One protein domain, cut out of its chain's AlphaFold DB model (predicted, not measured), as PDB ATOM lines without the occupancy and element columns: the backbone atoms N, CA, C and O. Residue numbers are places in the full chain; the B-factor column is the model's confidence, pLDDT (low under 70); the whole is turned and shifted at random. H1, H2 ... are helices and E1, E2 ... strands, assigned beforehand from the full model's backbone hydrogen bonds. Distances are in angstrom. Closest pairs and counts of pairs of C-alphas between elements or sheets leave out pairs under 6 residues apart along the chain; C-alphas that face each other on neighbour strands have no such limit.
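This is residues 148 to 316 of the 935 residues of an uncharacterized protein of Nakamurella multipartita (strain ATCC 700099 / DSM 44233 / CIP 104796 / JCM 9543 / NBRC 105858 / Y-104) (UniProt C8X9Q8). Five strands, E3, E4, E5, E7 and E6, close into a ring as a small barrel within an elongated body, and the sheet runs on past the ring on two sides: the hairpin E1 and E2 extends it from E3, and E8, E9 and E10 extend it from E7. The short helix H1 packs on the outside of the barrel over E4. The printed part has 169 residues, with named elements in the order E1 E2 H1 E3 E4 E5 E6 E7 E8 E9 E10, one helix and ten strands, and its class is mostly strand. Neighbour strands are antiparallel throughout. The whole is compact, with a radius of gyration of the C-alphas of 17.7 A, and its C-alphas span 59 by 36 by 27 A.

E1 is residues 148 to 154, beginning at C-alpha 148 at (-22.338, -11.962, 47.298), and E2 is residues 160 to 169, which bends by 86 degrees at residue 165. H1 is residues 177 to 181. E3, residues 190 to 206, is the longest strand by residues; it measures 32.5 A and bends by 105 degrees at residue 203. E4, residues 209 to 222, measures 30.7 A and bends by 85 degrees at residue 217. E5 is residues 225 to 233, 26.6 A, and E6 is residues 250 to 253, 10.3 A, beginning at C-alpha 250 at (-23.152, -38.709, 35.903). E7, residues 258 to 270, is 32.0 A long; E8, residues 273 to 285, 30.9 A; E9, residues 290 to 301, 30.6 A; E10, residues 304 to 313, 29.3 A, ending at C-alpha 313 at (-23.273, -42.015, 17.341).

Round the closed barrel run E3, E4, E5, E7, E6 and back to E3. E3 and E4 form a hairpin at 159 degrees between their directions, with N 198 and O 214 2.8 A apart. E4 and E5, also a hairpin, pair with N 222 and O 225 at 2.9 A. E5 and E7 pair with N 230 and O 267 at 2.9 A. E7 and E6 pair with N 251 and O 260 at 2.8 A, and E6 and E3 with N 252 and O 205 at 2.9 A. E3, E4, E5 and E6 are a Greek key, four strands in a row of which three form a meander and the first is the antiparallel neighbour of the fourth. E6 to E10 are a meander, each strand the antiparallel neighbour of the one before. On E3, E2 lies on the other side from E4, with N 162 and O 197 at 2.9 A, and E1 pairs with E2 through N 149 and O 163 at 2.8 A. E8 lies on the other side of E7 from E5 and E6, with N 263 and O 280 within hydrogen-bond range at 2.8 A; across the neighbours E8 and E9, N 281 and O 294 are within hydrogen-bond range at 2.9 A, and across the neighbours E9 and E10, N 295 and O 310 at 2.9 A. H1 is on the barrel, outside it, at a height of 9.1 A over the sheet, and lies over E4; the closest C-alphas are those of Ile 179 and Ala 220, 6.5 A apart. In H1 every O i to N i+4 pair is within hydrogen-bond range. E1 and E10, for instance, are apart.

The two C-alphas farthest apart are those of Asp 173 and Phe 287, 59.5 A. The printed part has no cut. The link from E5 to E6, residues 234 to 249, is long. The mean pLDDT of the printed part is 89.4, and residues 173 to 174 and 255 to 256 are under 70.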
ATOM      1  N   SER A 148     -21.915 -10.926  48.241       91.75
ATOM      2  CA  SER A 148     -22.338 -11.962  47.298       91.75
ATOM      3  C   SER A 148     -23.421 -11.433  46.378       91.75
ATOM      4  O   SER A 148     -24.295 -10.684  46.818       91.75
ATOM      5  N   LEU A 149     -23.391 -11.869  45.125       91.12
ATOM      6  CA  LEU A 149     -24.481 -11.659  44.189       91.12
ATOM      7  C   LEU A 149     -25.448 -12.846  44.266       91.12
ATOM      8  O   LEU A 149     -24.991 -13.992  44.172       91.12
ATOM      9  N   PRO A 150     -26.764 -12.604  44.427       91.31
ATOM     10  CA  PRO A 150     -27.769 -13.639  44.237       91.31
ATOM     11  C   PRO A 150     -27.752 -14.151  42.791       91.31
ATOM     12  O   PRO A 150     -27.084 -13.600  41.916       91.31
ATOM     13  N   GLN A 151     -28.506 -15.217  42.548       91.12
ATOM     14  CA  GLN A 151     -28.622 -15.813  41.227       91.12
ATOM     15  C   GLN A 151     -29.284 -14.844  40.237       91.12
ATOM     16  O   GLN A 151     -30.409 -14.385  40.450       91.12
ATOM     17  N   VAL A 152     -28.584 -14.557  39.143       91.19
ATOM     18  CA  VAL A 152     -29.048 -13.694  38.055       91.19
ATOM     19  C   VAL A 152     -28.875 -14.375  36.706       91.19
ATOM     20  O   VAL A 152     -27.895 -15.074  36.474       91.19
ATOM     21  N   MET A 153     -29.828 -14.160  35.807       90.81
ATOM     22  CA  MET A 153     -29.779 -14.623  34.427       90.81
ATOM     23  C   MET A 153     -29.023 -13.628  33.552       90.81
ATOM     24  O   MET A 153     -29.287 -12.426  33.617       90.81
ATOM     25  N   ILE A 154     -28.114 -14.131  32.718       90.31
ATOM     26  CA  ILE A 154     -27.398 -13.334  31.717       90.31
ATOM     27  C   ILE A 154     -28.295 -13.182  30.485       90.31
ATOM     28  O   ILE A 154     -28.500 -14.132  29.727       90.31
ATOM     29  N   GLY A 155     -28.848 -11.988  30.284       84.75
ATOM     30  CA  GLY A 155     -29.807 -11.685  29.223       84.75
ATOM     31  C   GLY A 155     -30.972 -12.678  29.213       84.75
ATOM     32  O   GLY A 155     -31.571 -12.942  30.251       84.75
ATOM     33  N   ASN A 156     -31.234 -13.257  28.041       83.31
ATOM     34  CA  ASN A 156     -32.165 -14.373  27.843       83.31
ATOM     35  C   ASN A 156     -31.399 -15.636  27.392       83.31
ATOM     36  O   ASN A 156     -31.811 -16.312  26.455       83.31
ATOM     37  N   THR A 157     -30.215 -15.893  27.959       86.19
ATOM     38  CA  THR A 157     -29.362 -17.032  27.547       86.19
ATOM     39  C   THR A 157     -29.684 -18.336  28.281       86.19
ATOM     40  O   THR A 157     -29.166 -19.387  27.915       86.19
ATOM     41  N   GLY A 158     -30.466 -18.272  29.366       86.94
ATOM     42  CA  GLY A 158     -30.657 -19.390  30.297       86.94
ATOM     43  C   GLY A 158     -29.446 -19.675  31.202       86.94
ATOM     44  O   GLY A 158     -29.515 -20.566  32.045       86.94
ATOM     45  N   LEU A 159     -28.347 -18.919  31.071       91.62
ATOM     46  CA  LEU A 159     -27.182 -19.007  31.953       91.62
ATOM     47  C   LEU A 159     -27.442 -18.211  33.231       91.62
ATOM     48  O   LEU A 159     -27.653 -16.997  33.185       91.62
ATOM     49  N   LEU A 160     -27.408 -18.894  34.372       93.06
ATOM     50  CA  LEU A 160     -27.659 -18.301  35.680       93.06
ATOM     51  C   LEU A 160     -26.353 -18.223  36.465       93.06
ATOM     52  O   LEU A 160     -25.744 -19.246  36.750       93.06
ATOM     53  N   VAL A 161     -25.922 -17.027  36.849       94.06
ATOM     54  CA  VAL A 161     -24.693 -16.828  37.621       94.06
ATOM     55  C   VAL A 161     -24.999 -16.330  39.021       94.06
ATOM     56  O   VAL A 161     -25.897 -15.525  39.241       94.06
ATOM     57  N   SER A 162     -24.222 -16.807  39.980       93.88
ATOM     58  CA  SER A 162     -24.150 -16.278  41.339       93.88
ATOM     59  C   SER A 162     -22.683 -16.088  41.683       93.88
ATOM     60  O   SER A 162     -21.830 -16.802  41.160       93.88
ATOM     61  N   ALA A 163     -22.360 -15.115  42.523       93.56
ATOM     62  CA  ALA A 163     -20.970 -14.795  42.818       93.56
ATOM     63  C   ALA A 163     -20.763 -14.571  44.309       93.56
ATOM     64  O   ALA A 163     -21.653 -14.084  45.009       93.56
ATOM     65  N   SER A 164     -19.579 -14.913  44.804       90.75
ATOM     66  CA  SER A 164     -19.213 -14.717  46.204       90.75
ATOM     67  C   SER A 164     -17.904 -13.943  46.303       90.75
ATOM     68  O   SER A 164     -17.108 -13.939  45.369       90.75
ATOM     69  N   GLN A 165     -17.688 -13.261  47.433       89.38
ATOM     70  CA  GLN A 165     -16.489 -12.440  47.655       89.38
ATOM     71  C   GLN A 165     -16.286 -11.363  46.576       89.38
ATOM     72  O   GLN A 165     -15.174 -11.113  46.119       89.38
ATOM     73  N   CYS A 166     -17.381 -10.726  46.173       91.56
ATOM     74  CA  CYS A 166     -17.384  -9.686  45.161       91.56
ATOM     75  C   CYS A 166     -16.659  -8.435  45.667       91.56
ATOM     76  O   CYS A 166     -16.819  -8.027  46.825       91.56
ATOM     77  N   VAL A 167     -15.905  -7.815  44.768       90.56
ATOM     78  CA  VAL A 167     -15.208  -6.544  44.934       90.56
ATOM     79  C   VAL A 167     -15.809  -5.557  43.943       90.56
ATOM     80  O   VAL A 167     -16.011  -5.876  42.775       90.56
ATOM     81  N   LEU A 168     -16.123  -4.356  44.419       90.44
ATOM     82  CA  LEU A 168     -16.627  -3.273  43.584       90.44
ATOM     83  C   LEU A 168     -15.451  -2.372  43.188       90.44
ATOM     84  O   LEU A 168     -14.898  -1.691  44.053       90.44
ATOM     85  N   ASP A 169     -15.090  -2.368  41.907       87.69
ATOM     86  CA  ASP A 169     -14.027  -1.527  41.357       87.69
ATOM     87  C   ASP A 169     -14.620  -0.325  40.617       87.69
ATOM     88  O   ASP A 169     -15.301  -0.458  39.595       87.69
ATOM     89  N   LEU A 170     -14.392   0.857  41.188       84.94
ATOM     90  CA  LEU A 170     -14.906   2.129  40.692       84.94
ATOM     91  C   LEU A 170     -13.794   3.125  40.314       84.94
ATOM     92  O   LEU A 170     -14.103   4.291  40.045       84.94
ATOM     93  N   ALA A 171     -12.529   2.696  40.289       77.88
ATOM     94  CA  ALA A 171     -11.381   3.579  40.092       77.88
ATOM     95  C   ALA A 171     -10.722   3.395  38.712       77.88
ATOM     96  O   ALA A 171     -10.653   2.288  38.193       77.88
ATOM     97  N   ASP A 172     -10.225   4.488  38.115       70.38
ATOM     98  CA  ASP A 172      -9.582   4.500  36.779       70.38
ATOM     99  C   ASP A 172      -8.144   3.976  36.772       70.38
ATOM    100  O   ASP A 172      -7.527   3.859  35.714       70.38
ATOM    101  N   ASP A 173      -7.562   3.725  37.941       69.50
ATOM    102  CA  ASP A 173      -6.119   3.570  38.093       69.50
ATOM    103  C   ASP A 173      -5.659   2.138  38.390       69.50
ATOM    104  O   ASP A 173      -4.450   1.889  38.398       69.50
ATOM    105  N   THR A 174      -6.579   1.188  38.593       65.25
ATOM    106  CA  THR A 174      -6.231  -0.174  39.024       65.25
ATOM    107  C   THR A 174      -7.127  -1.269  38.436       65.25
ATOM    108  O   THR A 174      -7.641  -2.081  39.193       65.25
ATOM    109  N   THR A 175      -7.278  -1.362  37.109       75.44
ATOM    110  CA  THR A 175      -7.909  -2.562  36.515       75.44
ATOM    111  C   THR A 175      -6.970  -3.770  36.691       75.44
ATOM    112  O   THR A 175      -5.858  -3.742  36.157       75.44
ATOM    113  N   PRO A 176      -7.355  -4.832  37.425       78.56
ATOM    114  CA  PRO A 176      -6.539  -6.034  37.574       78.56
ATOM    115  C   PRO A 176      -6.302  -6.742  36.231       78.56
ATOM    116  O   PRO A 176      -7.216  -6.823  35.411       78.56
ATOM    117  N   ASP A 177      -5.129  -7.361  36.051       84.06
ATOM    118  CA  ASP A 177      -4.784  -8.127  34.835       84.06
ATOM    119  C   ASP A 177      -5.846  -9.189  34.479       84.06
ATOM    120  O   ASP A 177      -6.112  -9.440  33.302       84.06
ATOM    121  N   ALA A 178      -6.492  -9.782  35.492       83.56
ATOM    122  CA  ALA A 178      -7.579 -10.748  35.324       83.56
ATOM    123  C   ALA A 178      -8.805 -10.148  34.611       83.56
ATOM    124  O   ALA A 178      -9.402 -10.792  33.755       83.56
ATOM    125  N   ILE A 179      -9.151  -8.890  34.897       86.12
ATOM    126  CA  ILE A 179     -10.272  -8.192  34.253       86.12
ATOM    127  C   ILE A 179      -9.920  -7.842  32.803       86.12
ATOM    128  O   ILE A 179     -10.747  -8.008  31.903       86.12
ATOM    129  N   THR A 180      -8.671  -7.441  32.549       86.06
ATOM    130  CA  THR A 180      -8.184  -7.200  31.185       86.06
ATOM    131  C   THR A 180      -8.166  -8.479  30.343       86.06
ATOM    132  O   THR A 180      -8.516  -8.442  29.163       86.06
ATOM    133  N   ALA A 181      -7.834  -9.632  30.936       85.62
ATOM    134  CA  ALA A 181      -7.899 -10.932  30.261       85.62
ATOM    135  C   ALA A 181      -9.333 -11.327  29.846       85.62
ATOM    136  O   ALA A 181      -9.520 -11.962  28.806       85.62
ATOM    137  N   LEU A 182     -10.347 -10.879  30.595       88.75
ATOM    138  CA  LEU A 182     -11.768 -11.055  30.267       88.75
ATOM    139  C   LEU A 182     -12.275 -10.098  29.170       88.75
ATOM    140  O   LEU A 182     -13.453 -10.139  28.812       88.75
ATOM    141  N   GLY A 183     -11.394  -9.265  28.604       86.19
ATOM    142  CA  GLY A 183     -11.682  -8.383  27.473       86.19
ATOM    143  C   GLY A 183     -12.077  -6.955  27.849       86.19
ATOM    144  O   GLY A 183     -12.340  -6.160  26.952       86.19
ATOM    145  N   PHE A 184     -12.089  -6.608  29.139       87.62
ATOM    146  CA  PHE A 184     -12.377  -5.244  29.578       87.62
ATOM    147  C   PHE A 184     -11.147  -4.332  29.459       87.62
ATOM    148  O   PHE A 184     -10.004  -4.749  29.657       87.62
ATOM    149  N   GLY A 185     -11.382  -3.061  29.128       85.25
ATOM    150  CA  GLY A 185     -10.331  -2.049  29.028       85.25
ATOM    151  C   GLY A 185      -9.806  -1.559  30.388       85.25
ATOM    152  O   GLY A 185     -10.377  -1.882  31.426       85.25
ATOM    153  N   PRO A 186      -8.748  -0.728  30.392       80.94
ATOM    154  CA  PRO A 186      -8.190  -0.125  31.609       80.94
ATOM    155  C   PRO A 186      -9.135   0.876  32.301       80.94
ATOM    156  O   PRO A 186      -8.898   1.235  33.448       80.94
ATOM    157  N   GLU A 187     -10.199   1.308  31.619       83.44
ATOM    158  CA  GLU A 187     -11.270   2.165  32.154       83.44
ATOM    159  C   GLU A 187     -12.416   1.336  32.771       83.44
ATOM    160  O   GLU A 187     -13.549   1.808  32.875       83.44
ATOM    161  N   PHE A 188     -12.166   0.070  33.134       87.50
ATOM    162  CA  PHE A 188     -13.197  -0.801  33.689       87.50
ATOM    163  C   PHE A 188     -13.826  -0.194  34.945       87.50
ATOM    164  O   PHE A 188     -13.155   0.371  35.810       87.50
ATOM    165  N   ARG A 189     -15.149  -0.336  35.030       88.12
ATOM    166  CA  ARG A 189     -15.974   0.024  36.178       88.12
ATOM    167  C   ARG A 189     -17.003  -1.054  36.381       88.12
ATOM    168  O   ARG A 189     -17.805  -1.301  35.481       88.12
ATOM    169  N   GLY A 190     -16.975  -1.698  37.540       90.75
ATOM    170  CA  GLY A 190     -17.751  -2.910  37.687       90.75
ATOM    171  C   GLY A 190     -17.572  -3.675  38.982       90.75
ATOM    172  O   GLY A 190     -16.934  -3.236  39.935       90.75
ATOM    173  N   ILE A 191     -18.178  -4.852  38.994       91.38
ATOM    174  CA  ILE A 191     -18.051  -5.842  40.054       91.38
ATOM    175  C   ILE A 191     -17.143  -6.953  39.536       91.38
ATOM    176  O   ILE A 191     -17.396  -7.501  38.466       91.38
ATOM    177  N   HIS A 192     -16.112  -7.306  40.295       92.12
ATOM    178  CA  HIS A 192     -15.276  -8.479  40.051       92.12
ATOM    179  C   HIS A 192     -15.471  -9.490  41.176       92.12
ATOM    180  O   HIS A 192     -15.553  -9.124  42.347       92.12
ATOM    181  N   ALA A 193     -15.560 -10.765  40.828       92.44
ATOM    182  CA  ALA A 193     -15.615 -11.858  41.778       92.44
ATOM    183  C   ALA A 193     -14.552 -12.889  41.414       92.44
ATOM    184  O   ALA A 193     -14.555 -13.423  40.307       92.44
ATOM    185  N   ALA A 194     -13.672 -13.202  42.366       88.12
ATOM    186  CA  ALA A 194     -12.654 -14.234  42.175       88.12
ATOM    187  C   ALA A 194     -13.276 -15.631  41.996       88.12
ATOM    188  O   ALA A 194     -12.708 -16.482  41.315       88.12
ATOM    189  N   THR A 195     -14.446 -15.862  42.606       91.88
ATOM    190  CA  THR A 195     -15.197 -17.116  42.488       91.88
ATOM    191  C   THR A 195     -16.671 -16.843  42.218       91.88
ATOM    192  O   THR A 195     -17.301 -15.986  42.850       91.88
ATOM    193  N   ALA A 196     -17.235 -17.602  41.288       94.62
ATOM    194  CA  ALA A 196     -18.655 -17.583  40.979       94.62
ATOM    195  C   ALA A 196     -19.157 -19.002  40.697       94.62
ATOM    196  O   ALA A 196     -18.372 -19.923  40.495       94.62
ATOM    197  N   THR A 197     -20.469 -19.185  40.696       95.25
ATOM    198  CA  THR A 197     -21.118 -20.436  40.315       95.25
ATOM    199  C   THR A 197     -22.059 -20.152  39.158       95.25
ATOM    200  O   THR A 197     -22.924 -19.279  39.253       95.25
ATOM    201  N   LEU A 198     -21.888 -20.907  38.079       94.75
ATOM    202  CA  LEU A 198     -22.761 -20.937  36.918       94.75
ATOM    203  C   LEU A 198     -23.719 -22.122  37.032       94.75
ATOM    204  O   LEU A 198     -23.297 -23.243  37.306       94.75
ATOM    205  N   MET A 199     -25.000 -21.874  36.792       94.06
ATOM    206  CA  MET A 199     -26.019 -22.894  36.601       94.06
ATOM    207  C   MET A 199     -26.547 -22.836  35.168       94.06
ATOM    208  O   MET A 199     -26.896 -21.760  34.676       94.06
ATOM    209  N   TRP A 200     -26.615 -23.990  34.507       92.50
ATOM    210  CA  TRP A 200     -27.119 -24.142  33.140       92.50
ATOM    211  C   TRP A 200     -27.848 -25.480  32.965       92.50
ATOM    212  O   TRP A 200     -27.813 -26.309  33.870       92.50
ATOM    213  N   LEU A 201     -28.507 -25.698  31.824       90.25
ATOM    214  CA  LEU A 201     -29.259 -26.919  31.505       90.25
ATOM    215  C   LEU A 201     -30.249 -27.309  32.625       90.25
ATOM    216  O   LEU A 201     -30.080 -28.370  33.233       90.25
ATOM    217  N   PRO A 202     -31.243 -26.464  32.957       89.81
ATOM    218  CA  PRO A 202     -32.182 -26.723  34.057       89.81
ATOM    219  C   PRO A 202     -32.914 -28.070  33.944       89.81
ATOM    220  O   PRO A 202     -33.273 -28.644  34.966       89.81
ATOM    221  N   GLN A 203     -33.062 -28.589  32.725       89.69
ATOM    222  CA  GLN A 203     -33.627 -29.898  32.415       89.69
ATOM    223  C   GLN A 203     -32.748 -31.084  32.848       89.69
ATOM    224  O   GLN A 203     -33.168 -32.225  32.731       89.69
ATOM    225  N   THR A 204     -31.516 -30.859  33.310       92.56
ATOM    226  CA  THR A 204     -30.621 -31.933  33.769       92.56
ATOM    227  C   THR A 204     -30.674 -32.113  35.278       92.56
ATOM    228  O   THR A 204     -30.916 -31.163  36.022       92.56
ATOM    229  N   VAL A 205     -30.383 -33.320  35.756       91.88
ATOM    230  CA  VAL A 205     -30.240 -33.623  37.183       91.88
ATOM    231  C   VAL A 205     -28.892 -34.282  37.425       91.88
ATOM    232  O   VAL A 205     -28.657 -35.407  36.996       91.88
ATOM    233  N   PHE A 206     -28.020 -33.608  38.172       90.50
ATOM    234  CA  PHE A 206     -26.718 -34.140  38.581       90.50
ATOM    235  C   PHE A 206     -26.671 -34.263  40.102       90.50
ATOM    236  O   PHE A 206     -26.960 -33.305  40.819       90.50
ATOM    237  N   ASN A 207     -26.296 -35.437  40.621       86.56
ATOM    238  CA  ASN A 207     -26.243 -35.706  42.068       86.56
ATOM    239  C   ASN A 207     -27.557 -35.370  42.813       86.56
ATOM    240  O   ASN A 207     -27.532 -34.892  43.949       86.56
ATOM    241  N   GLY A 208     -28.708 -35.583  42.164       84.62
ATOM    242  CA  GLY A 208     -30.035 -35.296  42.725       84.62
ATOM    243  C   GLY A 208     -30.403 -33.810  42.799       84.62
ATOM    244  O   GLY A 208     -31.399 -33.464  43.433       84.62
ATOM    245  N   LEU A 209     -29.616 -32.925  42.183       88.69
ATOM    246  CA  LEU A 209     -29.891 -31.492  42.103       88.69
ATOM    247  C   LEU A 209     -30.190 -31.089  40.653       88.69
ATOM    248  O   LEU A 209     -29.476 -31.539  39.756       88.69
ATOM    249  N   PRO A 210     -31.201 -30.232  40.417       89.94
ATOM    250  CA  PRO A 210     -31.514 -29.747  39.081       89.94
ATOM    251  C   PRO A 210     -30.454 -28.757  38.587       89.94
ATOM    252  O   PRO A 210     -29.928 -27.937  39.359       89.94
ATOM    253  N   GLY A 211     -30.194 -28.821  37.287       91.31
ATOM    254  CA  GLY A 211     -29.221 -28.017  36.569       91.31
ATOM    255  C   GLY A 211     -27.776 -28.499  36.710       91.31
ATOM    256  O   GLY A 211     -27.339 -29.030  37.734       91.31
ATOM    257  N   LEU A 212     -26.989 -28.210  35.681       92.88
ATOM    258  CA  LEU A 212     -25.540 -28.299  35.694       92.88
ATOM    259  C   LEU A 212     -24.954 -27.127  36.486       92.88
ATOM    260  O   LEU A 212     -25.123 -25.975  36.099       92.88
ATOM    261  N   ARG A 213     -24.240 -27.425  37.578       93.94
ATOM    262  CA  ARG A 213     -23.562 -26.429  38.426       93.94
ATOM    263  C   ARG A 213     -22.054 -26.471  38.226       93.94
ATOM    264  O   ARG A 213     -21.445 -27.526  38.408       93.94
ATOM    265  N   LEU A 214     -21.470 -25.325  37.900       93.62
ATOM    266  CA  LEU A 214     -20.066 -25.187  37.530       93.62
ATOM    267  C   LEU A 214     -19.415 -24.039  38.295       93.62
ATOM    268  O   LEU A 214     -19.963 -22.940  38.357       93.62
ATOM    269  N   ASP A 215     -18.226 -24.287  38.833       93.38
ATOM    270  CA  ASP A 215     -17.436 -23.255  39.500       93.38
ATOM    271  C   ASP A 215     -16.652 -22.414  38.481       93.38
ATOM    272  O   ASP A 215     -15.888 -22.920  37.661       93.38
ATOM    273  N   LEU A 216     -16.841 -21.104  38.525       93.31
ATOM    274  CA  LEU A 216     -16.133 -20.140  37.697       93.31
ATOM    275  C   LEU A 216     -14.971 -19.529  38.477       93.31
ATOM    276  O   LEU A 216     -15.100 -19.201  39.661       93.31
ATOM    277  N   VAL A 217     -13.861 -19.325  37.771       90.19
ATOM    278  CA  VAL A 217     -12.710 -18.556  38.242       90.19
ATOM    279  C   VAL A 217     -12.714 -17.241  37.484       90.19
ATOM    280  O   VAL A 217     -12.675 -17.255  36.259       90.19
ATOM    281  N   ASP A 218     -12.771 -16.136  38.225       91.19
ATOM    282  CA  ASP A 218     -12.889 -14.773  37.703       91.19
ATOM    283  C   ASP A 218     -14.165 -14.502  36.883       91.19
ATOM    284  O   ASP A 218     -14.337 -14.909  35.735       91.19
ATOM    285  N   LEU A 219     -15.062 -13.717  37.477       94.12
ATOM    286  CA  LEU A 219     -16.236 -13.154  36.819       94.12
ATOM    287  C   LEU A 219     -16.196 -11.634  36.953       94.12
ATOM    288  O   LEU A 219     -15.998 -11.109  38.049       94.12
ATOM    289  N   ALA A 220     -16.405 -10.924  35.848       93.38
ATOM    290  CA  ALA A 220     -16.459  -9.467  35.830       93.38
ATOM    291  C   ALA A 220     -17.789  -8.975  35.244       93.38
ATOM    292  O   ALA A 220     -18.247  -9.464  34.212       93.38
ATOM    293  N   ILE A 221     -18.403  -8.000  35.914       91.69
ATOM    294  CA  ILE A 221     -19.648  -7.336  35.523       91.69
ATOM    295  C   ILE A 221     -19.360  -5.847  35.374       91.69
ATOM    296  O   ILE A 221     -19.224  -5.150  36.377       91.69
ATOM    297  N   GLY A 222     -19.272  -5.363  34.139       88.62
ATOM    298  CA  GLY A 222     -19.051  -3.951  33.828       88.62
ATOM    299  C   GLY A 222     -20.235  -3.296  33.120       88.62
ATOM    300  O   GLY A 222     -21.316  -3.874  32.987       88.62
ATOM    301  N   THR A 223     -20.004  -2.092  32.600       83.00
ATOM    302  CA  THR A 223     -20.936  -1.367  31.715       83.00
ATOM    303  C   THR A 223     -21.377  -2.167  30.504       83.00
ATOM    304  O   THR A 223     -22.532  -2.086  30.095       83.00
ATOM    305  N   GLU A 224     -20.449  -2.921  29.929       81.94
ATOM    306  CA  GLU A 224     -20.666  -3.704  28.718       81.94
ATOM    307  C   GLU A 224     -21.344  -5.051  29.015       81.94
ATOM    308  O   GLU A 224     -21.805  -5.727  28.099       81.94
ATOM    309  N   GLY A 225     -21.462  -5.439  30.293       88.44
ATOM    310  CA  GLY A 225     -22.116  -6.673  30.715       88.44
ATOM    311  C   GLY A 225     -21.249  -7.613  31.534       88.44
ATOM    312  O   GLY A 225     -20.290  -7.196  32.176       88.44
ATOM    313  N   VAL A 226     -21.609  -8.896  31.497       91.88
ATOM    314  CA  VAL A 226     -20.882  -9.983  32.159       91.88
ATOM    315  C   VAL A 226     -19.864 -10.613  31.217       91.88
ATOM    316  O   VAL A 226     -20.204 -10.944  30.079       91.88
ATOM    317  N   SER A 227     -18.650 -10.845  31.716       93.56
ATOM    318  CA  SER A 227     -17.646 -11.677  31.054       93.56
ATOM    319  C   SER A 227     -17.019 -12.673  32.031       93.56
ATOM    320  O   SER A 227     -16.741 -12.330  33.182       93.56
ATOM    321  N   PHE A 228     -16.800 -13.900  31.564       94.50
ATOM    322  CA  PHE A 228     -16.072 -14.960  32.267       94.50
ATOM    323  C   PHE A 228     -15.578 -16.015  31.268       94.50
ATOM    324  O   PHE A 228     -16.084 -16.104  30.143       94.50
ATOM    325  N   ASP A 229     -14.624 -16.830  31.705       93.31
ATOM    326  CA  ASP A 229     -14.161 -18.022  30.998       93.31
ATOM    327  C   ASP A 229     -14.481 -19.276  31.805       93.31
ATOM    328  O   ASP A 229     -14.457 -19.268  33.035       93.31
ATOM    329  N   ILE A 230     -14.771 -20.369  31.107       94.38
ATOM    330  CA  ILE A 230     -14.902 -21.682  31.719       94.38
ATOM    331  C   ILE A 230     -14.188 -22.735  30.876       94.38
ATOM    332  O   ILE A 230     -14.345 -22.797  29.658       94.38
ATOM    333  N   ALA A 231     -13.396 -23.560  31.551       94.12
ATOM    334  CA  ALA A 231     -12.778 -24.748  30.991       94.12
ATOM    335  C   ALA A 231     -12.646 -25.784  32.112       94.12
ATOM    336  O   ALA A 231     -11.794 -25.655  32.993       94.12
ATOM    337  N   GLN A 232     -13.525 -26.782  32.116       95.25
ATOM    338  CA  GLN A 232     -13.516 -27.886  33.074       95.25
ATOM    339  C   GLN A 232     -13.573 -29.212  32.324       95.25
ATOM    340  O   GLN A 232     -14.273 -29.338  31.324       95.25
ATOM    341  N   THR A 233     -12.847 -30.207  32.824       95.31
ATOM    342  CA  THR A 233     -12.864 -31.575  32.295       95.31
ATOM    343  C   THR A 233     -13.206 -32.527  33.427       95.31
ATOM    344  O   THR A 233     -12.788 -32.302  34.564       95.31
ATOM    345  N   PHE A 234     -13.976 -33.561  33.117       94.88
ATOM    346  CA  PHE A 234     -14.492 -34.530  34.075       94.88
ATOM    347  C   PHE A 234     -14.113 -35.939  33.635       94.88
ATOM    348  O   PHE A 234     -14.033 -36.238  32.440       94.88
ATOM    349  N   THR A 235     -13.898 -36.822  34.607       94.50
ATOM    350  CA  THR A 235     -13.711 -38.245  34.298       94.50
ATOM    351  C   THR A 235     -15.067 -38.868  33.973       94.50
ATOM    352  O   THR A 235     -15.998 -38.773  34.776       94.50
ATOM    353  N   LEU A 236     -15.165 -39.497  32.802       94.50
ATOM    354  CA  LEU A 236     -16.365 -40.153  32.294       94.50
ATOM    355  C   LEU A 236     -16.027 -41.604  31.953       94.50
ATOM    356  O   LEU A 236     -15.223 -41.846  31.053       94.50
ATOM    357  N   ASP A 237     -16.650 -42.529  32.675       93.25
ATOM    358  CA  ASP A 237     -16.520 -43.969  32.492       93.25
ATOM    359  C   ASP A 237     -17.848 -44.546  31.972       93.25
ATOM    360  O   ASP A 237     -18.926 -44.206  32.464       93.25
ATOM    361  N   ASP A 238     -17.773 -45.467  31.017       93.00
ATOM    362  CA  ASP A 238     -18.918 -46.191  30.460       93.00
ATOM    363  C   ASP A 238     -18.571 -47.673  30.230       93.00
ATOM    364  O   ASP A 238     -17.397 -48.055  30.211       93.00
ATOM    365  N   ASP A 239     -19.588 -48.525  30.093       90.44
ATOM    366  CA  ASP A 239     -19.429 -49.944  29.734       90.44
ATOM    367  C   ASP A 239     -19.828 -50.254  28.277       90.44
ATOM    368  O   ASP A 239     -19.998 -51.418  27.901       90.44
ATOM    369  N   GLY A 240     -19.969 -49.215  27.447       85.50
ATOM    370  CA  GLY A 240     -20.475 -49.288  26.081       85.50
ATOM    371  C   GLY A 240     -22.002 -49.256  25.954       85.50
ATOM    372  O   GLY A 240     -22.493 -49.111  24.834       85.50
ATOM    373  N   ARG A 241     -22.760 -49.358  27.054       86.06
ATOM    374  CA  ARG A 241     -24.232 -49.244  27.056       86.06
ATOM    375  C   ARG A 241     -24.760 -48.251  28.081       86.06
ATOM    376  O   ARG A 241     -25.716 -47.535  27.797       86.06
ATOM    377  N   HIS A 242     -24.128 -48.198  29.245       90.81
ATOM    378  CA  HIS A 242     -24.511 -47.366  30.373       90.81
ATOM    379  C   HIS A 242     -23.359 -46.483  30.819       90.81
ATOM    380  O   HIS A 242     -22.177 -46.823  30.686       90.81
ATOM    381  N   ILE A 243     -23.727 -45.351  31.409       93.12
ATOM    382  CA  ILE A 243     -22.773 -44.451  32.045       93.12
ATOM    383  C   ILE A 243     -22.518 -44.970  33.456       93.12
ATOM    384  O   ILE A 243     -23.438 -45.142  34.257       93.12
ATOM    385  N   LEU A 244     -21.256 -45.257  33.776       92.50
ATOM    386  CA  LEU A 244     -20.915 -45.903  35.035       92.50
ATOM    387  C   LEU A 244     -20.981 -44.906  36.203       92.50
ATOM    388  O   LEU A 244     -20.535 -43.762  36.059       92.50
ATOM    389  N   PRO A 245     -21.416 -45.341  37.405       88.12
ATOM    390  CA  PRO A 245     -21.431 -44.500  38.607       88.12
ATOM    391  C   PRO A 245     -20.053 -44.003  39.068       88.12
ATOM    392  O   PRO A 245     -19.974 -43.184  39.979       88.12
ATOM    393  N   THR A 246     -18.963 -44.530  38.501       90.56
ATOM    394  CA  THR A 246     -17.596 -44.048  38.754       90.56
ATOM    395  C   THR A 246     -17.299 -42.720  38.057       90.56
ATOM    396  O   THR A 246     -16.335 -42.053  38.431       90.56
ATOM    397  N   SER A 247     -18.142 -42.309  37.105       92.62
ATOM    398  CA  SER A 247     -18.066 -41.009  36.438       92.62
ATOM    399  C   SER A 247     -18.289 -39.857  37.417       92.62
ATOM    400  O   SER A 247     -19.214 -39.874  38.227       92.62
ATOM    401  N   GLU A 248     -17.479 -38.805  37.304       89.81
ATOM    402  CA  GLU A 248     -17.522 -37.651  38.212       89.81
ATOM    403  C   GLU A 248     -18.819 -36.837  38.067       89.81
ATOM    404  O   GLU A 248     -19.348 -36.291  39.039       89.81
ATOM    405  N   ARG A 249     -19.337 -36.758  36.837       91.25
ATOM    406  CA  ARG A 249     -20.534 -35.995  36.466       91.25
ATOM    407  C   ARG A 249     -21.537 -36.865  35.710       91.25
ATOM    408  O   ARG A 249     -21.885 -36.553  34.574       91.25
ATOM    409  N   ALA A 250     -21.986 -37.946  36.346       92.50
ATOM    410  CA  ALA A 250     -23.152 -38.709  35.903       92.50
ATOM    411  C   ALA A 250     -24.454 -38.094  36.441       92.50
ATOM    412  O   ALA A 250     -24.531 -37.640  37.588       92.50
ATOM    413  N   GLY A 251     -25.478 -38.076  35.602       92.94
ATOM    414  CA  GLY A 251     -26.788 -37.511  35.879       92.94
ATOM    415  C   GLY A 251     -27.814 -37.979  34.858       92.94
ATOM    416  O   GLY A 251     -27.610 -38.987  34.181       92.94
ATOM    417  N   HIS A 252     -28.905 -37.233  34.744       93.12
ATOM    418  CA  HIS A 252     -29.972 -37.508  33.788       93.12
ATOM    419  C   HIS A 252     -30.413 -36.240  33.054       93.12
ATOM    420  O   HIS A 252     -30.254 -35.135  33.578       93.12
ATOM    421  N   LEU A 253     -30.952 -36.405  31.848       91.44
ATOM    422  CA  LEU A 253     -31.664 -35.380  31.091       91.44
ATOM    423  C   LEU A 253     -33.177 -35.635  31.228       91.44
ATOM    424  O   LEU A 253     -33.631 -36.742  30.974       91.44
ATOM    425  N   PHE A 254     -33.941 -34.621  31.625       87.38
ATOM    426  CA  PHE A 254     -35.352 -34.703  32.021       87.38
ATOM    427  C   PHE A 254     -35.579 -35.621  33.236       87.38
ATOM    428  O   PHE A 254     -35.223 -35.258  34.363       87.38
ATOM    429  N   ASP A 255     -36.179 -36.790  33.020       69.94
ATOM    430  CA  ASP A 255     -36.490 -37.806  34.016       69.94
ATOM    431  C   ASP A 255     -35.411 -38.908  34.080       69.94
ATOM    432  O   ASP A 255     -34.335 -38.812  33.492       69.94
ATOM    433  N   THR A 256     -35.650 -39.965  34.863       67.56
ATOM    434  CA  THR A 256     -34.656 -41.014  35.158       67.56
ATOM    435  C   THR A 256     -34.256 -41.883  33.957       67.56
ATOM    436  O   THR A 256     -33.436 -42.787  34.124       67.56
ATOM    437  N   GLY A 257     -34.803 -41.644  32.758       78.81
ATOM    438  CA  GLY A 257     -34.516 -42.433  31.562       78.81
ATOM    439  C   GLY A 257     -33.182 -42.089  30.898       78.81
ATOM    440  O   GLY A 257     -32.352 -42.972  30.686       78.81
ATOM    441  N   PHE A 258     -32.959 -40.822  30.549       91.06
ATOM    442  CA  PHE A 258     -31.824 -40.414  29.714       91.06
ATOM    443  C   PHE A 258     -30.566 -40.186  30.553       91.06
ATOM    444  O   PHE A 258     -30.340 -39.092  31.065       91.06
ATOM    445  N   GLU A 259     -29.730 -41.212  30.709       93.88
ATOM    446  CA  GLU A 259     -28.456 -41.094  31.431       93.88
ATOM    447  C   GLU A 259     -27.519 -40.118  30.705       93.88
ATOM    448  O   GLU A 259     -27.215 -40.291  29.526       93.88
ATOM    449  N   LEU A 260     -27.028 -39.102  31.410       95.25
ATOM    450  CA  LEU A 260     -26.129 -38.081  30.882       95.25
ATOM    451  C   LEU A 260     -24.830 -38.065  31.685       95.25
ATOM    452  O   LEU A 260     -24.836 -37.939  32.907       95.25
ATOM    453  N   GLY A 261     -23.700 -38.146  30.994       95.19
ATOM    454  CA  GLY A 261     -22.371 -38.110  31.582       95.19
ATOM    455  C   GLY A 261     -21.531 -37.042  30.910       95.19
ATOM    456  O   GLY A 261     -21.362 -37.061  29.692       95.19
ATOM    457  N   LEU A 262     -21.006 -36.096  31.681       95.50
ATOM    458  CA  LEU A 262     -20.240 -34.982  31.122       95.50
ATOM    459  C   LEU A 262     -18.757 -35.320  31.024       95.50
ATOM    460  O   LEU A 262     -18.191 -35.923  31.932       95.50
ATOM    461  N   ARG A 263     -18.124 -34.884  29.934       95.69
ATOM    462  CA  ARG A 263     -16.682 -35.019  29.700       95.69
ATOM    463  C   ARG A 263     -15.975 -33.680  29.813       95.69
ATOM    464  O   ARG A 263     -14.929 -33.588  30.448       95.69
ATOM    465  N   GLU A 264     -16.533 -32.646  29.202       96.00
ATOM    466  CA  GLU A 264     -15.893 -31.340  29.125       96.00
ATOM    467  C   GLU A 264     -16.937 -30.228  29.076       96.00
ATOM    468  O   GLU A 264     -18.012 -30.376  28.494       96.00
ATOM    469  N   VAL A 265     -16.609 -29.101  29.702       95.31
ATOM    470  CA  VAL A 265     -17.349 -27.852  29.566       95.31
ATOM    471  C   VAL A 265     -16.370 -26.753  29.236       95.31
ATOM    472  O   VAL A 265     -15.459 -26.465  30.015       95.31
ATOM    473  N   THR A 266     -16.586 -26.123  28.093       94.88
ATOM    474  CA  THR A 266     -15.766 -25.016  27.616       94.88
ATOM    475  C   THR A 266     -16.655 -23.891  27.158       94.88
ATOM    476  O   THR A 266     -17.687 -24.113  26.530       94.88
ATOM    477  N   GLY A 267     -16.242 -22.667  27.427       91.81
ATOM    478  CA  GLY A 267     -16.980 -21.532  26.936       91.81
ATOM    479  C   GLY A 267     -16.406 -20.222  27.387       91.81
ATOM    480  O   GLY A 267     -15.641 -20.131  28.346       91.81
ATOM    481  N   GLN A 268     -16.814 -19.192  26.671       92.75
ATOM    482  CA  GLN A 268     -16.486 -17.825  26.999       92.75
ATOM    483  C   GLN A 268     -17.778 -17.035  26.939       92.75
ATOM    484  O   GLN A 268     -18.548 -17.168  25.991       92.75
ATOM    485  N   VAL A 269     -18.029 -16.211  27.943       92.50
ATOM    486  CA  VAL A 269     -19.026 -15.149  27.831       92.50
ATOM    487  C   VAL A 269     -18.251 -13.848  27.769       92.50
ATOM    488  O   VAL A 269     -17.353 -13.606  28.579       92.50
ATOM    489  N   ARG A 270     -18.551 -13.032  26.764       91.00
ATOM    490  CA  ARG A 270     -17.992 -11.692  26.607       91.00
ATOM    491  C   ARG A 270     -19.148 -10.728  26.479       91.00
ATOM    492  O   ARG A 270     -19.955 -10.863  25.562       91.00
ATOM    493  N   THR A 271     -19.259  -9.786  27.410       88.25
ATOM    494  CA  THR A 271     -20.280  -8.726  27.350       88.25
ATOM    495  C   THR A 271     -21.702  -9.285  27.161       88.25
ATOM    496  O   THR A 271     -22.470  -8.827  26.320       88.25
ATOM    497  N   ASN A 272     -22.048 -10.318  27.942       86.69
ATOM    498  CA  ASN A 272     -23.299 -11.101  27.887       86.69
ATOM    499  C   ASN A 272     -23.525 -11.963  26.637       86.69
ATOM    500  O   ASN A 272     -24.594 -12.559  26.515       86.69
ATOM    501  N   VAL A 273     -22.566 -12.043  25.716       88.25
ATOM    502  CA  VAL A 273     -22.659 -12.893  24.525       88.25
ATOM    503  C   VAL A 273     -21.868 -14.175  24.780       88.25
ATOM    504  O   VAL A 273     -20.644 -14.110  24.932       88.25
ATOM    505  N   PRO A 274     -22.528 -15.346  24.845       90.12
ATOM    506  CA  PRO A 274     -21.839 -16.627  24.881       90.12
ATOM    507  C   PRO A 274     -21.150 -16.879  23.536       90.12
ATOM    508  O   PRO A 274     -21.791 -16.943  22.490       90.12
ATOM    509  N   THR A 275     -19.833 -17.027  23.557       84.69
ATOM    510  CA  THR A 275     -18.999 -17.374  22.406       84.69
ATOM    511  C   THR A 275     -18.365 -18.738  22.646       84.69
ATOM    512  O   THR A 275     -17.641 -18.917  23.625       84.69
ATOM    513  N   ALA A 276     -18.637 -19.696  21.753       78.44
ATOM    514  CA  ALA A 276     -18.146 -21.076  21.856       78.44
ATOM    515  C   ALA A 276     -18.487 -21.759  23.197       78.44
ATOM    516  O   ALA A 276     -17.692 -22.533  23.723       78.44
ATOM    517  N   PHE A 277     -19.651 -21.437  23.768       87.62
ATOM    518  CA  PHE A 277     -20.109 -22.011  25.027       87.62
ATOM    519  C   PHE A 277     -20.814 -23.345  24.781       87.62
ATOM    520  O   PHE A 277     -21.867 -23.371  24.139       87.62
ATOM    521  N   GLY A 278     -20.240 -24.433  25.297       92.19
ATOM    522  CA  GLY A 278     -20.808 -25.763  25.155       92.19
ATOM    523  C   GLY A 278     -20.344 -26.778  26.196       92.19
ATOM    524  O   GLY A 278     -19.333 -26.614  26.880       92.19
ATOM    525  N   VAL A 279     -21.138 -27.836  26.316       94.94
ATOM    526  CA  VAL A 279     -20.908 -28.997  27.180       94.94
ATOM    527  C   VAL A 279     -20.853 -30.222  26.280       94.94
ATOM    528  O   VAL A 279     -21.797 -30.451  25.529       94.94
ATOM    529  N   SER A 280     -19.797 -31.026  26.375       96.19
ATOM    530  CA  SER A 280     -19.688 -32.295  25.656       96.19
ATOM    531  C   SER A 280     -19.665 -33.484  26.617       96.19
ATOM    532  O   SER A 280     -19.202 -33.392  27.762       96.19
ATOM    533  N   GLY A 281     -20.186 -34.622  26.168       96.19
ATOM    534  CA  GLY A 281     -20.334 -35.804  27.008       96.19
ATOM    535  C   GLY A 281     -20.854 -37.028  26.265       96.19
ATOM    536  O   GLY A 281     -20.719 -37.142  25.046       96.19
ATOM    537  N   LEU A 282     -21.453 -37.942  27.023       96.19
ATOM    538  CA  LEU A 282     -22.217 -39.077  26.524       96.19
ATOM    539  C   LEU A 282     -23.663 -38.984  27.020       96.19
ATOM    540  O   LEU A 282     -23.891 -38.683  28.188       96.19
ATOM    541  N   LEU A 283     -24.619 -39.269  26.142       95.00
ATOM    542  CA  LEU A 283     -26.040 -39.393  26.451       95.00
ATOM    543  C   LEU A 283     -26.492 -40.807  26.093       95.00
ATOM    544  O   LEU A 283     -26.356 -41.222  24.942       95.00
ATOM    545  N   ARG A 284     -27.052 -41.542  27.051       93.25
ATOM    546  CA  ARG A 284     -27.795 -42.765  26.764       93.25
ATOM    547  C   ARG A 284     -29.191 -42.380  26.315       93.25
ATOM    548  O   ARG A 284     -29.918 -41.718  27.052       93.25
ATOM    549  N   VAL A 285     -29.564 -42.820  25.123       90.75
ATOM    550  CA  VAL A 285     -30.916 -42.661  24.593       90.75
ATOM    551  C   VAL A 285     -31.648 -43.981  24.821       90.75
ATOM    552  O   VAL A 285     -31.358 -44.958  24.125       90.75
ATOM    553  N   PRO A 286     -32.566 -44.058  25.800       87.69
ATOM    554  CA  PRO A 286     -33.093 -45.338  26.269       87.69
ATOM    555  C   PRO A 286     -33.826 -46.137  25.198       87.69
ATOM    556  O   PRO A 286     -33.714 -47.357  25.176       87.69
ATOM    557  N   PHE A 287     -34.561 -45.467  24.303       86.00
ATOM    558  CA  PHE A 287     -35.327 -46.157  23.261       86.00
ATOM    559  C   PHE A 287     -34.430 -46.782  22.181       86.00
ATOM    560  O   PHE A 287     -34.850 -47.732  21.535       86.00
ATOM    561  N   LEU A 288     -33.198 -46.285  22.015       88.00
ATOM    562  CA  LEU A 288     -32.185 -46.858  21.118       88.00
ATOM    563  C   LEU A 288     -31.262 -47.851  21.824       88.00
ATOM    564  O   LEU A 288     -30.420 -48.453  21.167       88.00
ATOM    565  N   ASP A 289     -31.374 -47.953  23.152       87.12
ATOM    566  CA  ASP A 289     -30.445 -48.662  24.034       87.12
ATOM    567  C   ASP A 289     -28.963 -48.418  23.679       87.12
ATOM    568  O   ASP A 289     -28.137 -49.331  23.640       87.12
ATOM    569  N   ALA A 290     -28.629 -47.158  23.375       90.69
ATOM    570  CA  ALA A 290     -27.316 -46.778  22.868       90.69
ATOM    571  C   ALA A 290     -26.800 -45.471  23.473       90.69
ATOM    572  O   ALA A 290     -27.567 -44.574  23.839       90.69
ATOM    573  N   LEU A 291     -25.470 -45.366  23.535       93.12
ATOM    574  CA  LEU A 291     -24.756 -44.152  23.915       93.12
ATOM    575  C   LEU A 291     -24.476 -43.286  22.682       93.12
ATOM    576  O   LEU A 291     -24.060 -43.768  21.627       93.12
ATOM    577  N   PHE A 292     -24.648 -41.982  22.852       94.50
ATOM    578  CA  PHE A 292     -24.358 -40.954  21.862       94.50
ATOM    579  C   PHE A 292     -23.347 -39.979  22.434       94.50
ATOM    580  O   PHE A 292     -23.465 -39.570  23.585       94.50
ATOM    581  N   ALA A 293     -22.368 -39.572  21.631       95.44
ATOM    582  CA  ALA A 293     -21.633 -38.354  21.918       95.44
ATOM    583  C   ALA A 293     -22.619 -37.187  21.822       95.44
ATOM    584  O   ALA A 293     -23.261 -37.004  20.787       95.44
ATOM    585  N   VAL A 294     -22.758 -36.443  22.914       96.00
ATOM    586  CA  VAL A 294     -23.665 -35.299  22.999       96.00
ATOM    587  C   VAL A 294     -22.866 -34.017  23.128       96.00
ATOM    588  O   VAL A 294     -21.899 -33.963  23.890       96.00
ATOM    589  N   GLU A 295     -23.289 -32.987  22.406       95.75
ATOM    590  CA  GLU A 295     -22.801 -31.622  22.558       95.75
ATOM    591  C   GLU A 295     -23.989 -30.683  22.766       95.75
ATOM    592  O   GLU A 295     -24.858 -30.570  21.903       95.75
ATOM    593  N   PHE A 296     -24.036 -30.008  23.913       95.06
ATOM    594  CA  PHE A 296     -24.966 -28.915  24.173       95.06
ATOM    595  C   PHE A 296     -24.277 -27.586  23.904       95.06
ATOM    596  O   PHE A 296     -23.133 -27.393  24.310       95.06
ATOM    597  N   GLY A 297     -24.980 -26.641  23.291       93.38
ATOM    598  CA  GLY A 297     -24.479 -25.299  23.014       93.38
ATOM    599  C   GLY A 297     -25.552 -24.234  23.198       93.38
ATOM    600  O   GLY A 297     -26.741 -24.533  23.281       93.38
ATOM    601  N   VAL A 298     -25.139 -22.972  23.245       91.44
ATOM    602  CA  VAL A 298     -26.070 -21.835  23.227       91.44
ATOM    603  C   VAL A 298     -26.161 -21.294  21.802       91.44
ATOM    604  O   VAL A 298     -25.159 -20.836  21.252       91.44
ATOM    605  N   ARG A 299     -27.354 -21.333  21.198       87.62
ATOM    606  CA  ARG A 299     -27.607 -20.816  19.844       87.62
ATOM    607  C   ARG A 299     -28.507 -19.578  19.905       87.62
ATOM    608  O   ARG A 299     -29.549 -19.646  20.553       87.62
ATOM    609  N   PRO A 300     -28.146 -18.457  19.256       84.88
ATOM    610  CA  PRO A 300     -29.006 -17.277  19.208       84.88
ATOM    611  C   PRO A 300     -30.259 -17.532  18.351       84.88
ATOM    612  O   PRO A 300     -30.161 -18.135  17.282       84.88
ATOM    613  N   GLU A 301     -31.414 -17.041  18.803       85.00
ATOM    614  CA  GLU A 301     -32.714 -17.069  18.111       85.00
ATOM    615  C   GLU A 301     -33.361 -15.669  18.110       85.00
ATOM    616  O   GLU A 301     -32.852 -14.748  18.752       85.00
ATOM    617  N   GLU A 302     -34.467 -15.471  17.379       81.31
ATOM    618  CA  GLU A 302     -35.096 -14.143  17.226       81.31
ATOM    619  C   GLU A 302     -35.530 -13.517  18.566       81.31
ATOM    620  O   GLU A 302     -35.386 -12.307  18.750       81.31
ATOM    621  N   GLU A 303     -35.996 -14.331  19.521       78.06
ATOM    622  CA  GLU A 303     -36.492 -13.880  20.834       78.06
ATOM    623  C   GLU A 303     -35.547 -14.203  22.015       78.06
ATOM    624  O   GLU A 303     -35.889 -13.972  23.180       78.06
ATOM    625  N   GLY A 304     -34.325 -14.688  21.761       82.56
ATOM    626  CA  GLY A 304     -33.396 -15.046  22.835       82.56
ATOM    627  C   GLY A 304     -32.322 -16.039  22.416       82.56
ATOM    628  O   GLY A 304     -31.681 -15.874  21.382       82.56
ATOM    629  N   HIS A 305     -32.083 -17.045  23.254       84.19
ATOM    630  CA  HIS A 305     -31.203 -18.158  22.919       84.19
ATOM    631  C   HIS A 305     -31.896 -19.480  23.222       84.19
ATOM    632  O   HIS A 305     -32.586 -19.605  24.232       84.19
ATOM    633  N   ALA A 306     -31.638 -20.468  22.376       89.12
ATOM    634  CA  ALA A 306     -32.039 -21.846  22.576       89.12
ATOM    635  C   ALA A 306     -30.841 -22.707  22.986       89.12
ATOM    636  O   ALA A 306     -29.687 -22.413  22.644       89.12
ATOM    637  N   ILE A 307     -31.122 -23.796  23.699       91.31
ATOM    638  CA  ILE A 307     -30.131 -24.827  24.003       91.31
ATOM    639  C   ILE A 307     -30.059 -25.741  22.783       91.31
ATOM    640  O   ILE A 307     -30.928 -26.583  22.572       91.31
ATOM    641  N   ALA A 308     -29.035 -25.546  21.955       92.50
ATOM    642  CA  ALA A 308     -28.762 -26.447  20.849       92.50
ATOM    643  C   ALA A 308     -28.217 -27.769  21.392       92.50
ATOM    644  O   ALA A 308     -27.417 -27.771  22.327       92.50
ATOM    645  N   VAL A 309     -28.626 -28.876  20.785       94.88
ATOM    646  CA  VAL A 309     -28.084 -30.206  21.066       94.88
ATOM    647  C   VAL A 309     -27.668 -30.868  19.760       94.88
ATOM    648  O   VAL A 309     -28.396 -30.798  18.770       94.88
ATOM    649  N   SER A 310     -26.503 -31.503  19.772       95.44
ATOM    650  CA  SER A 310     -26.027 -32.391  18.717       95.44
ATOM    651  C   SER A 310     -25.806 -33.773  19.309       95.44
ATOM    652  O   SER A 310     -25.168 -33.905  20.356       95.44
ATOM    653  N   LEU A 311     -26.340 -34.803  18.657       94.31
ATOM    654  CA  LEU A 311     -26.117 -36.199  19.012       94.31
ATOM    655  C   LEU A 311     -25.414 -36.887  17.849       94.31
ATOM    656  O   LEU A 311     -25.912 -36.930  16.722       94.31
ATOM    657  N   THR A 312     -24.245 -37.445  18.137       93.81
ATOM    658  CA  THR A 312     -23.452 -38.214  17.182       93.81
ATOM    659  C   THR A 312     -23.217 -39.603  17.746       93.81
ATOM    660  O   THR A 312     -22.817 -39.762  18.897       93.81
ATOM    661  N   GLN A 313     -23.475 -40.626  16.941       89.75
ATOM    662  CA  GLN A 313     -23.273 -42.015  17.341       89.75
ATOM    663  C   GLN A 313     -21.832 -42.254  17.829       89.75
ATOM    664  O   GLN A 313     -20.875 -41.933  17.123       89.75
ATOM    665  N   SER A 314     -21.674 -42.800  19.042       82.69
ATOM    666  CA  SER A 314     -20.354 -43.116  19.614       82.69
ATOM    667  C   SER A 314     -19.936 -44.576  19.387       82.69
ATOM    668  O   SER A 314     -18.739 -44.869  19.357       82.69
ATOM    669  N   SER A 315     -20.901 -45.483  19.207       75.44
ATOM    670  CA  SER A 315     -20.684 -46.902  18.900       75.44
ATOM    671  C   SER A 315     -20.466 -47.151  17.400       75.44
ATOM    672  O   SER A 315     -20.764 -46.306  16.561       75.44
ATOM    673  N   SER A 316     -19.956 -48.331  17.032       79.00
ATOM    674  CA  SER A 316     -19.789 -48.702  15.616       79.00
ATOM    675  C   SER A 316     -21.105 -49.031  14.909       79.00
ATOM    676  O   SER A 316     -21.200 -48.827  13.705       79.00
TER     677      SER A 316